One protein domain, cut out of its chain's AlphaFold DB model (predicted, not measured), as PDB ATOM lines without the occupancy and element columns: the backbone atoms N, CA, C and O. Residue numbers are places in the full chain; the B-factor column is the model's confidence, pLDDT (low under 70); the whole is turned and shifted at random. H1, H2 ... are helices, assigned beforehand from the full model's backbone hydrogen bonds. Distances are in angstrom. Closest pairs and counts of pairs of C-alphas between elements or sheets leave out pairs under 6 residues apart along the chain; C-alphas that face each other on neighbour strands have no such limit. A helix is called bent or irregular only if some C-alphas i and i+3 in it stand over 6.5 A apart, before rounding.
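AT A GLANCE: This is residues 21 to 123 of the 295 residues of an uncharacterized protein of Clostridium sp. (strain ATCC 29733 / VPI C48-50) (UniProt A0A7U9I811). What shape do these atoms make? They make a long helical hairpin: H2 runs one way along the rod, and H3 folds back nearly side by side with it. The short helix H1 sits crosswise at the end where H2 begins, and residues 78 to 83 stick out at the other end. What is it made of, and how large is it? The printed part has 103 residues with three named helices, H1, H2 and H3 in that order along the chain, and no named strand, and its class is all helix. The whole is extended, a rod with a radius of gyration of the C-alphas of 20.7 A and spans of 70 by 23 by 19 A.

IN THESE COORDINATES: Where is the longest helix? H2 takes residues 44 to 78, from C-alpha 44 at (208.241, 163.088, 204.567) to C-alpha 78 at (211.815, 207.616, 181.626), a length of 50.2 A. It is irregular, but only just: C-alphas 45 and 48 are 7.0 A apart. Where are the other two? H3 takes residues 89 to 116, 39.3 A long, and ends with C-alpha 116 at (206.157, 167.961, 215.741). H3 is neither bent nor irregular, but only just: C-alphas 98 and 101 are 6.2 A apart. H1 takes residues 26 to 33, 10.5 A long, and begins with C-alpha 26 at (199.758, 155.487, 201.709).

HOW THE PARTS SIT: How do H2 and H3 stand to each other? They form a helical hairpin and touch, with 14 pairs of C-alphas within 8 A, the closest being those of Tyr 50 and Val 111 at 6.4 A. Their lines stand at a shallow tilt of 22 degrees, opposite ways. Where does H1 meet them? H1 touches H2 at residues 44 to 45 alone, and the closest C-alphas, of Ala 30 and Pro 44, are 6.9 A apart. Their lines are about perpendicular, at 87 degrees, and H1 and H3 are apart. What do the backbones show? In H1 every O i to N i+4 pair is within hydrogen-bond range, against 29 of 31 in H2 and 23 of 24 in H3.

THE WHOLE: How far does it reach? The two C-alphas farthest apart, those of Gly 22 and Gly 82, are 70.9 A apart. Is the backbone whole, and how are the helices linked? The printed part, residues 21 to 123, has no cut, and the links from H1 to H2 and from H2 to H3 are short, with 10 residues each. Where is the confidence low? The mean pLDDT of the printed part is 74.0, and 26 residues are under 70, among them residues 33 to 39, 80 to 87 and 118 to 123.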
ATOM      1  N   GLU A  21     196.084 146.802 199.160       81.12
ATOM      2  CA  GLU A  21     196.206 146.217 200.504       81.12
ATOM      3  C   GLU A  21     197.636 145.729 200.776       81.12
ATOM      4  O   GLU A  21     198.171 145.961 201.861       81.12
ATOM      5  N   GLY A  22     198.299 145.143 199.771       78.88
ATOM      6  CA  GLY A  22     199.695 144.709 199.859       78.88
ATOM      7  C   GLY A  22     200.699 145.846 200.093       78.88
ATOM      8  O   GLY A  22     201.726 145.632 200.740       78.88
ATOM      9  N   PHE A  23     200.407 147.060 199.615       77.12
ATOM     10  CA  PHE A  23     201.215 148.253 199.905       77.12
ATOM     11  C   PHE A  23     200.917 148.862 201.285       77.12
ATOM     12  O   PHE A  23     201.744 149.606 201.820       77.12
ATOM     13  N   GLY A  24     199.773 148.519 201.883       74.69
ATOM     14  CA  GLY A  24     199.267 149.147 203.096       74.69
ATOM     15  C   GLY A  24     198.848 150.609 202.877       74.69
ATOM     16  O   GLY A  24     198.843 151.107 201.750       74.69
ATOM     17  N   PRO A  25     198.499 151.330 203.956       74.81
ATOM     18  CA  PRO A  25     198.075 152.722 203.864       74.81
ATOM     19  C   PRO A  25     199.160 153.598 203.208       74.81
ATOM     20  O   PRO A  25     200.343 153.437 203.532       74.81
ATOM     21  N   PRO A  26     198.803 154.594 202.372       71.62
ATOM     22  CA  PRO A  26     199.758 155.487 201.709       71.62
ATOM     23  C   PRO A  26     200.737 156.173 202.672       71.62
ATOM     24  O   PRO A  26     201.866 156.482 202.302       71.62
ATOM     25  N   GLU A  27     200.325 156.409 203.917       67.38
ATOM     26  CA  GLU A  27     201.164 156.984 204.973       67.38
ATOM     27  C   GLU A  27     202.174 155.994 205.540       67.38
ATOM     28  O   GLU A  27     203.305 156.375 205.832       67.38
ATOM     29  N   ALA A  28     201.785 154.727 205.686       72.62
ATOM     30  CA  ALA A  28     202.692 153.662 206.089       72.62
ATOM     31  C   ALA A  28     203.736 153.423 204.993       72.62
ATOM     32  O   ALA A  28     204.922 153.290 205.286       72.62
ATOM     33  N   LEU A  29     203.313 153.463 203.725       74.75
ATOM     34  CA  LEU A  29     204.213 153.407 202.578       74.75
ATOM     35  C   LEU A  29     205.164 154.616 202.561       74.75
ATOM     36  O   LEU A  29     206.378 154.447 202.478       74.75
ATOM     37  N   ALA A  30     204.644 155.836 202.730       68.31
ATOM     38  CA  ALA A  30     205.460 157.048 202.790       68.31
ATOM     39  C   ALA A  30     206.458 157.042 203.963       68.31
ATOM     40  O   ALA A  30     207.568 157.542 203.808       68.31
ATOM     41  N   ARG A  31     206.102 156.449 205.111       68.88
ATOM     42  CA  ARG A  31     207.019 156.248 206.248       68.88
ATOM     43  C   ARG A  31     208.098 155.206 205.957       68.88
ATOM     44  O   ARG A  31     209.249 155.435 206.303       68.88
ATOM     45  N   ARG A  32     207.760 154.102 205.279       70.94
ATOM     46  CA  ARG A  32     208.720 153.044 204.894       70.94
ATOM     47  C   ARG A  32     209.773 153.523 203.892       70.94
ATOM     48  O   ARG A  32     210.907 153.061 203.946       70.94
ATOM     49  N   TYR A  33     209.393 154.425 202.988       65.69
ATOM     50  CA  TYR A  33     210.289 154.987 201.967       65.69
ATOM     51  C   TYR A  33     210.869 156.360 202.338       65.69
ATOM     52  O   TYR A  33     211.810 156.832 201.699       65.69
ATOM     53  N   GLY A  34     210.323 157.013 203.361       59.41
ATOM     54  CA  GLY A  34     210.844 158.251 203.918       59.41
ATOM     55  C   GLY A  34     212.122 158.012 204.717       59.41
ATOM     56  O   GLY A  34     212.259 156.990 205.385       59.41
ATOM     57  N   ALA A  35     213.076 158.945 204.643       51.50
ATOM     58  CA  ALA A  35     214.325 158.876 205.400       51.50
ATOM     59  C   ALA A  35     214.060 158.492 206.871       51.50
ATOM     60  O   ALA A  35     213.162 159.070 207.481       51.50
ATOM     61  N   ARG A  36     214.836 157.520 207.394       53.84
ATOM     62  CA  ARG A  36     214.810 156.990 208.777       53.84
ATOM     63  C   ARG A  36     214.141 157.949 209.767       53.84
ATOM     64  O   ARG A  36     214.621 159.075 209.935       53.84
ATOM     65  N   GLU A  37     213.087 157.465 210.426       55.31
ATOM     66  CA  GLU A  37     212.340 158.188 211.458       55.31
ATOM     67  C   GLU A  37     213.278 159.006 212.363       55.31
ATOM     68  O   GLU A  37     214.258 158.495 212.906       55.31
ATOM     69  N   GLY A  38     213.002 160.309 212.478       57.31
ATOM     70  CA  GLY A  38     213.646 161.186 213.458       57.31
ATOM     71  C   GLY A  38     214.910 161.939 213.024       57.31
ATOM     72  O   GLY A  38     215.424 162.711 213.829       57.31
ATOM     73  N   ARG A  39     215.420 161.788 211.791       64.94
ATOM     74  CA  ARG A  39     216.624 162.535 211.347       64.94
ATOM     75  C   ARG A  39     216.357 163.868 210.632       64.94
ATOM     76  O   ARG A  39     217.287 164.652 210.476       64.94
ATOM     77  N   GLY A  40     215.126 164.134 210.193       71.12
ATOM     78  CA  GLY A  40     214.741 165.384 209.520       71.12
ATOM     79  C   GLY A  40     214.055 166.388 210.452       71.12
ATOM     80  O   GLY A  40     213.395 165.993 211.412       71.12
ATOM     81  N   LEU A  41     214.179 167.689 210.153       82.25
ATOM     82  CA  LEU A  41     213.411 168.744 210.833       82.25
ATOM     83  C   LEU A  41     211.906 168.643 210.522       82.25
ATOM     84  O   LEU A  41     211.091 168.941 211.389       82.25
ATOM     85  N   ILE A  42     211.569 168.215 209.301       81.88
ATOM     86  CA  ILE A  42     210.208 168.057 208.773       81.88
ATOM     87  C   ILE A  42     210.076 166.643 208.196       81.88
ATOM     88  O   ILE A  42     210.950 166.185 207.454       81.88
ATOM     89  N   SER A  43     208.984 165.957 208.518       77.69
ATOM     90  CA  SER A  43     208.714 164.596 208.081       77.69
ATOM     91  C   SER A  43     208.396 164.512 206.581       77.69
ATOM     92  O   SER A  43     207.928 165.476 205.961       77.69
ATOM     93  N   PRO A  44     208.580 163.328 205.970       76.38
ATOM     94  CA  PRO A  44     208.241 163.088 204.567       76.38
ATOM     95  C   PRO A  44     206.781 163.419 204.215       76.38
ATOM     96  O   PRO A  44     206.495 163.817 203.085       76.38
ATOM     97  N   LEU A  45     205.860 163.292 205.178       74.44
ATOM     98  CA  LEU A  45     204.435 163.584 204.993       74.44
ATOM     99  C   LEU A  45     204.173 165.085 204.805       74.44
ATOM    100  O   LEU A  45     203.291 165.463 204.034       74.44
ATOM    101  N   TRP A  46     204.971 165.930 205.458       75.81
ATOM    102  CA  TRP A  46     204.882 167.387 205.373       75.81
ATOM    103  C   TRP A  46     205.725 168.000 204.259       75.81
ATOM    104  O   TRP A  46     205.500 169.150 203.888       75.81
ATOM    105  N   TYR A  47     206.652 167.246 203.666       79.50
ATOM    106  CA  TYR A  47     207.600 167.789 202.692       79.50
ATOM    107  C   TYR A  47     206.937 168.348 201.420       79.50
ATOM    108  O   TYR A  47     207.392 169.343 200.859       79.50
ATOM    109  N   GLY A  48     205.842 167.735 200.957       75.50
ATOM    110  CA  GLY A  48     205.055 168.243 199.826       75.50
ATOM    111  C   GLY A  48     204.416 169.610 200.122       75.50
ATOM    112  O   GLY A  48     204.751 170.581 199.440       75.50
ATOM    113  N   PRO A  49     203.542 169.704 201.144       71.38
ATOM    114  CA  PRO A  49     202.956 170.969 201.591       71.38
ATOM    115  C   PRO A  49     203.995 172.044 201.926       71.38
ATOM    116  O   PRO A  49     203.833 173.190 201.520       71.38
ATOM    117  N   TYR A  50     205.089 171.669 202.591       81.00
ATOM    118  CA  TYR A  50     206.210 172.555 202.902       81.00
ATOM    119  C   TYR A  50     206.811 173.198 201.649       81.00
ATOM    120  O   TYR A  50     206.915 174.421 201.574       81.00
ATOM    121  N   LYS A  51     207.154 172.393 200.632       82.69
ATOM    122  CA  LYS A  51     207.695 172.908 199.366       82.69
ATOM    123  C   LYS A  51     206.715 173.840 198.663       82.69
ATOM    124  O   LYS A  51     207.143 174.852 198.120       82.69
ATOM    125  N   ALA A  52     205.422 173.513 198.671       72.81
ATOM    126  CA  ALA A  52     204.396 174.366 198.078       72.81
ATOM    127  C   ALA A  52     204.279 175.707 198.821       72.81
ATOM    128  O   ALA A  52     204.294 176.756 198.185       72.81
ATOM    129  N   ALA A  53     204.236 175.680 200.157       74.19
ATOM    130  CA  ALA A  53     204.189 176.882 200.983       74.19
ATOM    131  C   ALA A  53     205.419 177.769 200.750       74.19
ATOM    132  O   ALA A  53     205.275 178.966 200.515       74.19
ATOM    133  N   LEU A  54     206.621 177.188 200.728       82.25
ATOM    134  CA  LEU A  54     207.855 177.908 200.403       82.25
ATOM    135  C   LEU A  54     207.851 178.490 198.993       82.25
ATOM    136  O   LEU A  54     208.220 179.647 198.826       82.25
ATOM    137  N   ALA A  55     207.436 177.710 197.994       80.88
ATOM    138  CA  ALA A  55     207.397 178.160 196.607       80.88
ATOM    139  C   ALA A  55     206.444 179.348 196.431       80.88
ATOM    140  O   ALA A  55     206.812 180.327 195.791       80.88
ATOM    141  N   VAL A  56     205.258 179.296 197.042       72.62
ATOM    142  CA  VAL A  56     204.294 180.406 197.006       72.62
ATOM    143  C   VAL A  56     204.819 181.612 197.786       72.62
ATOM    144  O   VAL A  56     204.771 182.725 197.271       72.62
ATOM    145  N   SER A  57     205.368 181.403 198.986       75.38
ATOM    146  CA  SER A  57     205.874 182.491 199.838       75.38
ATOM    147  C   SER A  57     207.062 183.199 199.196       75.38
ATOM    148  O   SER A  57     207.008 184.391 198.911       75.38
ATOM    149  N   LEU A  58     208.145 182.461 198.939       84.44
ATOM    150  CA  LEU A  58     209.377 183.022 198.396       84.44
ATOM    151  C   LEU A  58     209.198 183.436 196.941       84.44
ATOM    152  O   LEU A  58     209.661 184.507 196.573       84.44
ATOM    153  N   GLY A  59     208.520 182.626 196.125       81.56
ATOM    154  CA  GLY A  59     208.273 182.945 194.721       81.56
ATOM    155  C   GLY A  59     207.368 184.163 194.558       81.56
ATOM    156  O   GLY A  59     207.690 185.054 193.778       81.56
ATOM    157  N   GLY A  60     206.286 184.250 195.337       75.81
ATOM    158  CA  GLY A  60     205.392 185.408 195.348       75.81
ATOM    159  C   GLY A  60     206.096 186.677 195.824       75.81
ATOM    160  O   GLY A  60     206.062 187.697 195.136       75.81
ATOM    161  N   CYS A  61     206.808 186.617 196.954       78.38
ATOM    162  CA  CYS A  61     207.576 187.758 197.454       78.38
ATOM    163  C   CYS A  61     208.701 188.168 196.498       78.38
ATOM    164  O   CYS A  61     208.897 189.360 196.285       78.38
ATOM    165  N   ALA A  62     209.409 187.210 195.891       83.62
ATOM    166  CA  ALA A  62     210.416 187.491 194.875       83.62
ATOM    167  C   ALA A  62     209.787 188.205 193.676       83.62
ATOM    168  O   ALA A  62     210.279 189.253 193.271       83.62
ATOM    169  N   ALA A  63     208.676 187.684 193.146       80.50
ATOM    170  CA  ALA A  63     207.978 188.281 192.013       80.50
ATOM    171  C   ALA A  63     207.554 189.727 192.305       80.50
ATOM    172  O   ALA A  63     207.819 190.609 191.494       80.50
ATOM    173  N   ILE A  64     206.978 189.989 193.483       79.00
ATOM    174  CA  ILE A  64     206.609 191.347 193.909       79.00
ATOM    175  C   ILE A  64     207.855 192.230 194.047       79.00
ATOM    176  O   ILE A  64     207.871 193.347 193.537       79.00
ATOM    177  N   HIS A  65     208.916 191.736 194.692       81.44
ATOM    178  CA  HIS A  65     210.157 192.487 194.893       81.44
ATOM    179  C   HIS A  65     210.796 192.900 193.560       81.44
ATOM    180  O   HIS A  65     211.126 194.071 193.361       81.44
ATOM    181  N   PHE A  66     210.905 191.961 192.617       81.75
ATOM    182  CA  PHE A  66     211.432 192.225 191.281       81.75
ATOM    183  C   PHE A  66     210.495 193.100 190.443       81.75
ATOM    184  O   PHE A  66     210.985 193.937 189.688       81.75
ATOM    185  N   ALA A  67     209.173 192.973 190.594       79.81
ATOM    186  CA  ALA A  67     208.212 193.842 189.917       79.81
ATOM    187  C   ALA A  67     208.337 195.298 190.388       79.81
ATOM    188  O   ALA A  67     208.468 196.197 189.560       79.81
ATOM    189  N   VAL A  68     208.371 195.537 191.704       77.81
ATOM    190  CA  VAL A  68     208.557 196.880 192.282       77.81
ATOM    191  C   VAL A  68     209.885 197.484 191.827       77.81
ATOM    192  O   VAL A  68     209.926 198.637 191.396       77.81
ATOM    193  N   TRP A  69     210.965 196.698 191.856       77.31
ATOM    194  CA  TRP A  69     212.269 197.137 191.361       77.31
ATOM    195  C   TRP A  69     212.253 197.472 189.862       77.31
ATOM    196  O   TRP A  69     212.778 198.511 189.451       77.31
ATOM    197  N   GLY A  70     211.632 196.619 189.043       79.25
ATOM    198  CA  GLY A  70     211.521 196.820 187.600       79.25
ATOM    199  C   GLY A  70     210.751 198.096 187.262       79.25
ATOM    200  O   GLY A  70     211.207 198.893 186.445       79.25
ATOM    201  N   ILE A  71     209.635 198.341 187.956       77.00
ATOM    202  CA  ILE A  71     208.841 199.568 187.818       77.00
ATOM    203  C   ILE A  71     209.665 200.796 188.227       77.00
ATOM    204  O   ILE A  71     209.710 201.776 187.483       77.00
ATOM    205  N   GLY A  72     210.359 200.750 189.369       73.06
ATOM    206  CA  GLY A  72     211.210 201.854 189.826       73.06
ATOM    207  C   GLY A  72     212.333 202.185 188.837       73.06
ATOM    208  O   GLY A  72     212.583 203.355 188.536       73.06
ATOM    209  N   THR A  73     212.958 201.156 188.263       73.00
ATOM    210  CA  THR A  73     213.999 201.302 187.235       73.00
ATOM    211  C   THR A  73     213.436 201.924 185.957       73.00
ATOM    212  O   THR A  73     214.020 202.870 185.428       73.00
ATOM    213  N   LEU A  74     212.269 201.463 185.494       78.44
ATOM    214  CA  LEU A  74     211.592 202.012 184.316       78.44
ATOM    215  C   LEU A  74     211.238 203.495 184.494       78.44
ATOM    216  O   LEU A  74     211.535 204.303 183.618       78.44
ATOM    217  N   ILE A  75     210.657 203.874 185.637       76.75
ATOM    218  CA  ILE A  75     210.326 205.276 185.948       76.75
ATOM    219  C   ILE A  75     211.585 206.153 185.920       76.75
ATOM    220  O   ILE A  75     211.548 207.278 185.423       76.75
ATOM    221  N   SER A  76     212.699 205.638 186.434       69.62
ATOM    222  CA  SER A  76     213.968 206.368 186.498       69.62
ATOM    223  C   SER A  76     214.582 206.587 185.115       69.62
ATOM    224  O   SER A  76     215.040 207.687 184.813       69.62
ATOM    225  N   LEU A  77     214.516 205.573 184.245       74.88
ATOM    226  CA  LEU A  77     214.921 205.686 182.841       74.88
ATOM    227  C   LEU A  77     214.074 206.724 182.093       74.88
ATOM    228  O   LEU A  77     214.616 207.573 181.390       74.88
ATOM    229  N   LEU A  78     212.751 206.695 182.282       79.62
ATOM    230  CA  LEU A  78     211.815 207.616 181.626       79.62
ATOM    231  C   LEU A  78     211.991 209.077 182.062       79.62
ATOM    232  O   LEU A  78     211.761 209.984 181.267       79.62
ATOM    233  N   LYS A  79     212.402 209.323 183.311       79.12
ATOM    234  CA  LYS A  79     212.627 210.679 183.840       79.12
ATOM    235  C   LYS A  79     213.955 211.304 183.400       79.12
ATOM    236  O   LYS A  79     214.222 212.443 183.773       79.12
ATOM    237  N   GLY A  80     214.797 210.586 182.651       68.19
ATOM    238  CA  GLY A  80     216.094 211.095 182.191       68.19
ATOM    239  C   GLY A  80     217.057 211.456 183.328       68.19
ATOM    240  O   GLY A  80     218.039 212.162 183.102       68.19
ATOM    241  N   SER A  81     216.792 211.001 184.558       58.75
ATOM    242  CA  SER A  81     217.688 211.219 185.687       58.75
ATOM    243  C   SER A  81     218.967 210.427 185.424       58.75
ATOM    244  O   SER A  81     218.970 209.209 185.568       58.75
ATOM    245  N   GLY A  82     220.062 211.099 185.055       48.31
ATOM    246  CA  GLY A  82     221.395 210.504 184.848       48.31
ATOM    247  C   GLY A  82     222.028 209.879 186.102       48.31
ATOM    248  O   GLY A  82     223.207 209.542 186.108       48.31
ATOM    249  N   ILE A  83     221.248 209.726 187.171       48.84
ATOM    250  CA  ILE A  83     221.577 208.980 188.375       48.84
ATOM    251  C   ILE A  83     220.917 207.612 188.213       48.84
ATOM    252  O   ILE A  83     219.699 207.526 188.063       48.84
ATOM    253  N   SER A  84     221.710 206.542 188.254       51.41
ATOM    254  CA  SER A  84     221.204 205.173 188.378       51.41
ATOM    255  C   SER A  84     220.426 205.050 189.691       51.41
ATOM    256  O   SER A  84     220.982 204.676 190.718       51.41
ATOM    257  N   VAL A  85     219.133 205.378 189.667       52.03
ATOM    258  CA  VAL A  85     218.201 205.109 190.774       52.03
ATOM    259  C   VAL A  85     217.863 203.616 190.827       52.03
ATOM    260  O   VAL A  85     217.230 203.167 191.775       52.03
ATOM    261  N   ALA A  86     218.302 202.826 189.838       54.69
ATOM    262  CA  ALA A  86     218.352 201.382 189.975       54.69
ATOM    263  C   ALA A  86     219.374 201.057 191.075       54.69
ATOM    264  O   ALA A  86     220.572 201.310 190.879       54.69
ATOM    265  N   PRO A  87     218.942 200.524 192.232       61.41
ATOM    266  CA  PRO A  87     219.892 200.038 193.208       61.41
ATOM    267  C   PRO A  87     220.809 199.021 192.535       61.41
ATOM    268  O   PRO A  87     220.355 198.224 191.710       61.41
ATOM    269  N   SER A  88     222.098 199.060 192.878       71.81
ATOM    270  CA  SER A  88     223.077 198.131 192.318       71.81
ATOM    271  C   SER A  88     222.579 196.683 192.441       71.81
ATOM    272  O   SER A  88     221.849 196.364 193.386       71.81
ATOM    273  N   PRO A  89     223.000 195.767 191.552       73.19
ATOM    274  CA  PRO A  89     222.652 194.350 191.678       73.19
ATOM    275  C   PRO A  89     222.948 193.785 193.079       73.19
ATOM    276  O   PRO A  89     222.212 192.942 193.584       73.19
ATOM    277  N   LEU A  90     223.984 194.312 193.750       79.25
ATOM    278  CA  LEU A  90     224.325 193.981 195.134       79.25
ATOM    279  C   LEU A  90     223.284 194.464 196.152       79.25
ATOM    280  O   LEU A  90     222.981 193.734 197.094       79.25
ATOM    281  N   PHE A  91     222.724 195.663 195.985       78.38
ATOM    282  CA  PHE A  91     221.634 196.135 196.838       78.38
ATOM    283  C   PHE A  91     220.383 195.281 196.646       78.38
ATOM    284  O   PHE A  91     219.795 194.873 197.638       78.38
ATOM    285  N   LEU A  92     220.025 194.964 195.399       78.50
ATOM    286  CA  LEU A  92     218.904 194.081 195.056       78.50
ATOM    287  C   LEU A  92     219.033 192.705 195.725       78.50
ATOM    288  O   LEU A  92     218.086 192.172 196.300       78.50
ATOM    289  N   LEU A  93     220.238 192.136 195.668       83.50
ATOM    290  CA  LEU A  93     220.539 190.857 196.295       83.50
ATOM    291  C   LEU A  93     220.422 190.954 197.820       83.50
ATOM    292  O   LEU A  93     219.764 190.126 198.451       83.50
ATOM    293  N   ARG A  94     221.016 191.994 198.418       83.94
ATOM    294  CA  ARG A  94     220.936 192.248 199.861       83.94
ATOM    295  C   ARG A  94     219.491 192.442 200.315       83.94
ATOM    296  O   ARG A  94     219.101 191.850 201.321       83.94
ATOM    297  N   SER A  95     218.705 193.253 199.608       79.19
ATOM    298  CA  SER A  95     217.308 193.509 199.949       79.19
ATOM    299  C   SER A  95     216.512 192.219 199.871       79.19
ATOM    300  O   SER A  95     215.872 191.873 200.855       79.19
ATOM    301  N   PHE A  96     216.640 191.447 198.790       83.56
ATOM    302  CA  PHE A  96     215.975 190.153 198.668       83.56
ATOM    303  C   PHE A  96     216.266 189.239 199.866       83.56
ATOM    304  O   PHE A  96     215.332 188.764 200.509       83.56
ATOM    305  N   PHE A  97     217.537 189.052 200.231       85.62
ATOM    306  CA  PHE A  97     217.901 188.189 201.357       85.62
ATOM    307  C   PHE A  97     217.446 188.725 202.720       85.62
ATOM    308  O   PHE A  97     217.084 187.927 203.583       85.62
ATOM    309  N   THR A  98     217.392 190.047 202.902       82.06
ATOM    310  CA  THR A  98     216.907 190.674 204.147       82.06
ATOM    311  C   THR A  98     215.473 190.242 204.474       82.06
ATOM    312  O   THR A  98     215.154 190.011 205.636       82.06
ATOM    313  N   TRP A  99     214.629 190.053 203.455       76.19
ATOM    314  CA  TRP A  99     213.248 189.583 203.622       76.19
ATOM    315  C   TRP A  99     213.110 188.064 203.455       76.19
ATOM    316  O   TRP A  99     212.327 187.428 204.157       76.19
ATOM    317  N   ALA A 100     213.874 187.456 202.545       85.44
ATOM    318  CA  ALA A 100     213.756 186.035 202.226       85.44
ATOM    319  C   ALA A 100     214.208 185.128 203.378       85.44
ATOM    320  O   ALA A 100     213.568 184.107 203.617       85.44
ATOM    321  N   PHE A 101     215.268 185.490 204.112       86.44
ATOM    322  CA  PHE A 101     215.743 184.701 205.256       86.44
ATOM    323  C   PHE A 101     214.719 184.596 206.396       86.44
ATOM    324  O   PHE A 101     214.393 183.467 206.769       86.44
ATOM    325  N   PRO A 102     214.188 185.704 206.955       80.50
ATOM    326  CA  PRO A 102     213.182 185.614 208.008       80.50
ATOM    327  C   PRO A 102     211.904 184.925 207.520       80.50
ATOM    328  O   PRO A 102     211.369 184.088 208.242       80.50
ATOM    329  N   LEU A 103     211.468 185.164 206.278       81.56
ATOM    330  CA  LEU A 103     210.311 184.470 205.706       81.56
ATOM    331  C   LEU A 103     210.538 182.954 205.604       81.56
ATOM    332  O   LEU A 103     209.700 182.170 206.046       81.56
ATOM    333  N   PHE A 104     211.689 182.534 205.069       87.38
ATOM    334  CA  PHE A 104     212.089 181.128 205.019       87.38
ATOM    335  C   PHE A 104     212.112 180.511 206.421       87.38
ATOM    336  O   PHE A 104     211.564 179.426 206.623       87.38
ATOM    337  N   ALA A 105     212.714 181.203 207.393       86.88
ATOM    338  CA  ALA A 105     212.824 180.731 208.766       86.88
ATOM    339  C   ALA A 105     211.446 180.555 209.417       86.88
ATOM    340  O   ALA A 105     211.178 179.500 209.985       86.88
ATOM    341  N   VAL A 106     210.553 181.542 209.281       80.25
ATOM    342  CA  VAL A 106     209.199 181.493 209.850       80.25
ATOM    343  C   VAL A 106     208.376 180.378 209.205       80.25
ATOM    344  O   VAL A 106     207.814 179.559 209.927       80.25
ATOM    345  N   VAL A 107     208.344 180.281 207.870       80.25
ATOM    346  CA  VAL A 107     207.606 179.211 207.168       80.25
ATOM    347  C   VAL A 107     208.133 177.831 207.572       80.25
ATOM    348  O   VAL A 107     207.350 176.925 207.854       80.25
ATOM    349  N   THR A 108     209.457 177.673 207.656       87.50
ATOM    350  CA  THR A 108     210.086 176.411 208.069       87.50
ATOM    351  C   THR A 108     209.738 176.057 209.508       87.50
ATOM    352  O   THR A 108     209.337 174.925 209.769       87.50
ATOM    353  N   LEU A 109     209.847 177.012 210.434       84.38
ATOM    354  CA  LEU A 109     209.533 176.804 211.846       84.38
ATOM    355  C   LEU A 109     208.064 176.415 212.033       84.38
ATOM    356  O   LEU A 109     207.767 175.491 212.780       84.38
ATOM    357  N   VAL A 110     207.159 177.080 211.315       75.69
ATOM    358  CA  VAL A 110     205.723 176.801 211.350       75.69
ATOM    359  C   VAL A 110     205.422 175.372 210.889       75.69
ATOM    360  O   VAL A 110     204.745 174.631 211.597       75.69
ATOM    361  N   VAL A 111     205.951 174.949 209.739       76.56
ATOM    362  CA  VAL A 111     205.724 173.592 209.208       76.56
ATOM    363  C   VAL A 111     206.402 172.531 210.084       76.56
ATOM    364  O   VAL A 111     205.820 171.480 210.343       76.56
ATOM    365  N   ALA A 112     207.602 172.807 210.595       84.38
ATOM    366  CA  ALA A 112     208.279 171.914 211.533       84.38
ATOM    367  C   ALA A 112     207.483 171.757 212.838       84.38
ATOM    368  O   ALA A 112     207.369 170.650 213.361       84.38
ATOM    369  N   LEU A 113     206.895 172.842 213.349       76.69
ATOM    370  CA  LEU A 113     206.061 172.802 214.543       76.69
ATOM    371  C   LEU A 113     204.780 171.996 214.305       76.69
ATOM    372  O   LEU A 113     204.433 171.176 215.146       76.69
ATOM    373  N   LEU A 114     204.119 172.166 213.154       69.94
ATOM    374  CA  LEU A 114     202.965 171.344 212.764       69.94
ATOM    375  C   LEU A 114     203.294 169.853 212.803       69.94
ATOM    376  O   LEU A 114     202.589 169.070 213.434       69.94
ATOM    377  N   ASP A 115     204.388 169.472 212.155       77.06
ATOM    378  CA  ASP A 115     204.833 168.086 212.111       77.06
ATOM    379  C   ASP A 115     205.131 167.537 213.517       77.06
ATOM    380  O   ASP A 115     204.684 166.451 213.885       77.06
ATOM    381  N   ARG A 116     205.811 168.329 214.358       79.25
ATOM    382  CA  ARG A 116     206.157 167.961 215.741       79.25
ATOM    383  C   ARG A 116     204.962 167.884 216.682       79.25
ATOM    384  O   ARG A 116     204.985 167.076 217.606       79.25
ATOM    385  N   LEU A 117     203.928 168.687 216.451       71.00
ATOM    386  CA  LEU A 117     202.668 168.633 217.194       71.00
ATOM    387  C   LEU A 117     201.787 167.444 216.773       71.00
ATOM    388  O   LEU A 117     200.660 167.321 217.250       71.00
ATOM    389  N   GLY A 118     202.285 166.568 215.893       68.62
ATOM    390  CA  GLY A 118     201.556 165.398 215.418       68.62
ATOM    391  C   GLY A 118     200.420 165.769 214.476       68.62
ATOM    392  O   GLY A 118     199.476 165.000 214.320       68.62
ATOM    393  N   VAL A 119     200.481 166.953 213.856       66.31
ATOM    394  CA  VAL A 119     199.481 167.345 212.876       66.31
ATOM    395  C   VAL A 119     199.660 166.471 211.637       66.31
ATOM    396  O   VAL A 119     200.741 166.480 211.037       66.31
ATOM    397  N   PRO A 120     198.618 165.751 211.199       63.12
ATOM    398  CA  PRO A 120     198.701 164.933 210.004       63.12
ATOM    399  C   PRO A 120     198.955 165.799 208.759       63.12
ATOM    400  O   PRO A 120     198.057 166.475 208.258       63.12
ATOM    401  N   GLY A 121     200.169 165.738 208.194       57.75
ATOM    402  CA  GLY A 121     200.475 166.341 206.881       57.75
ATOM    403  C   GLY A 121     199.678 165.694 205.737       57.75
ATOM    404  O   GLY A 121     199.493 166.265 204.657       57.75
ATOM    405  N   ARG A 122     199.140 164.499 206.003       60.56
ATOM    406  CA  ARG A 122     198.168 163.750 205.206       60.56
ATOM    407  C   ARG A 122     197.182 163.077 206.173       60.56
ATOM    408  O   ARG A 122     197.554 162.811 207.302       60.56
ATOM    409  N   ARG A 123     195.918 162.924 205.763       57.69
ATOM    410  CA  ARG A 123     194.814 162.478 206.631       57.69
ATOM    411  C   ARG A 123     194.983 161.001 207.005       57.69
ATOM    412  O   ARG A 123     194.905 160.177 206.093       57.69
TER     413      ARG A 123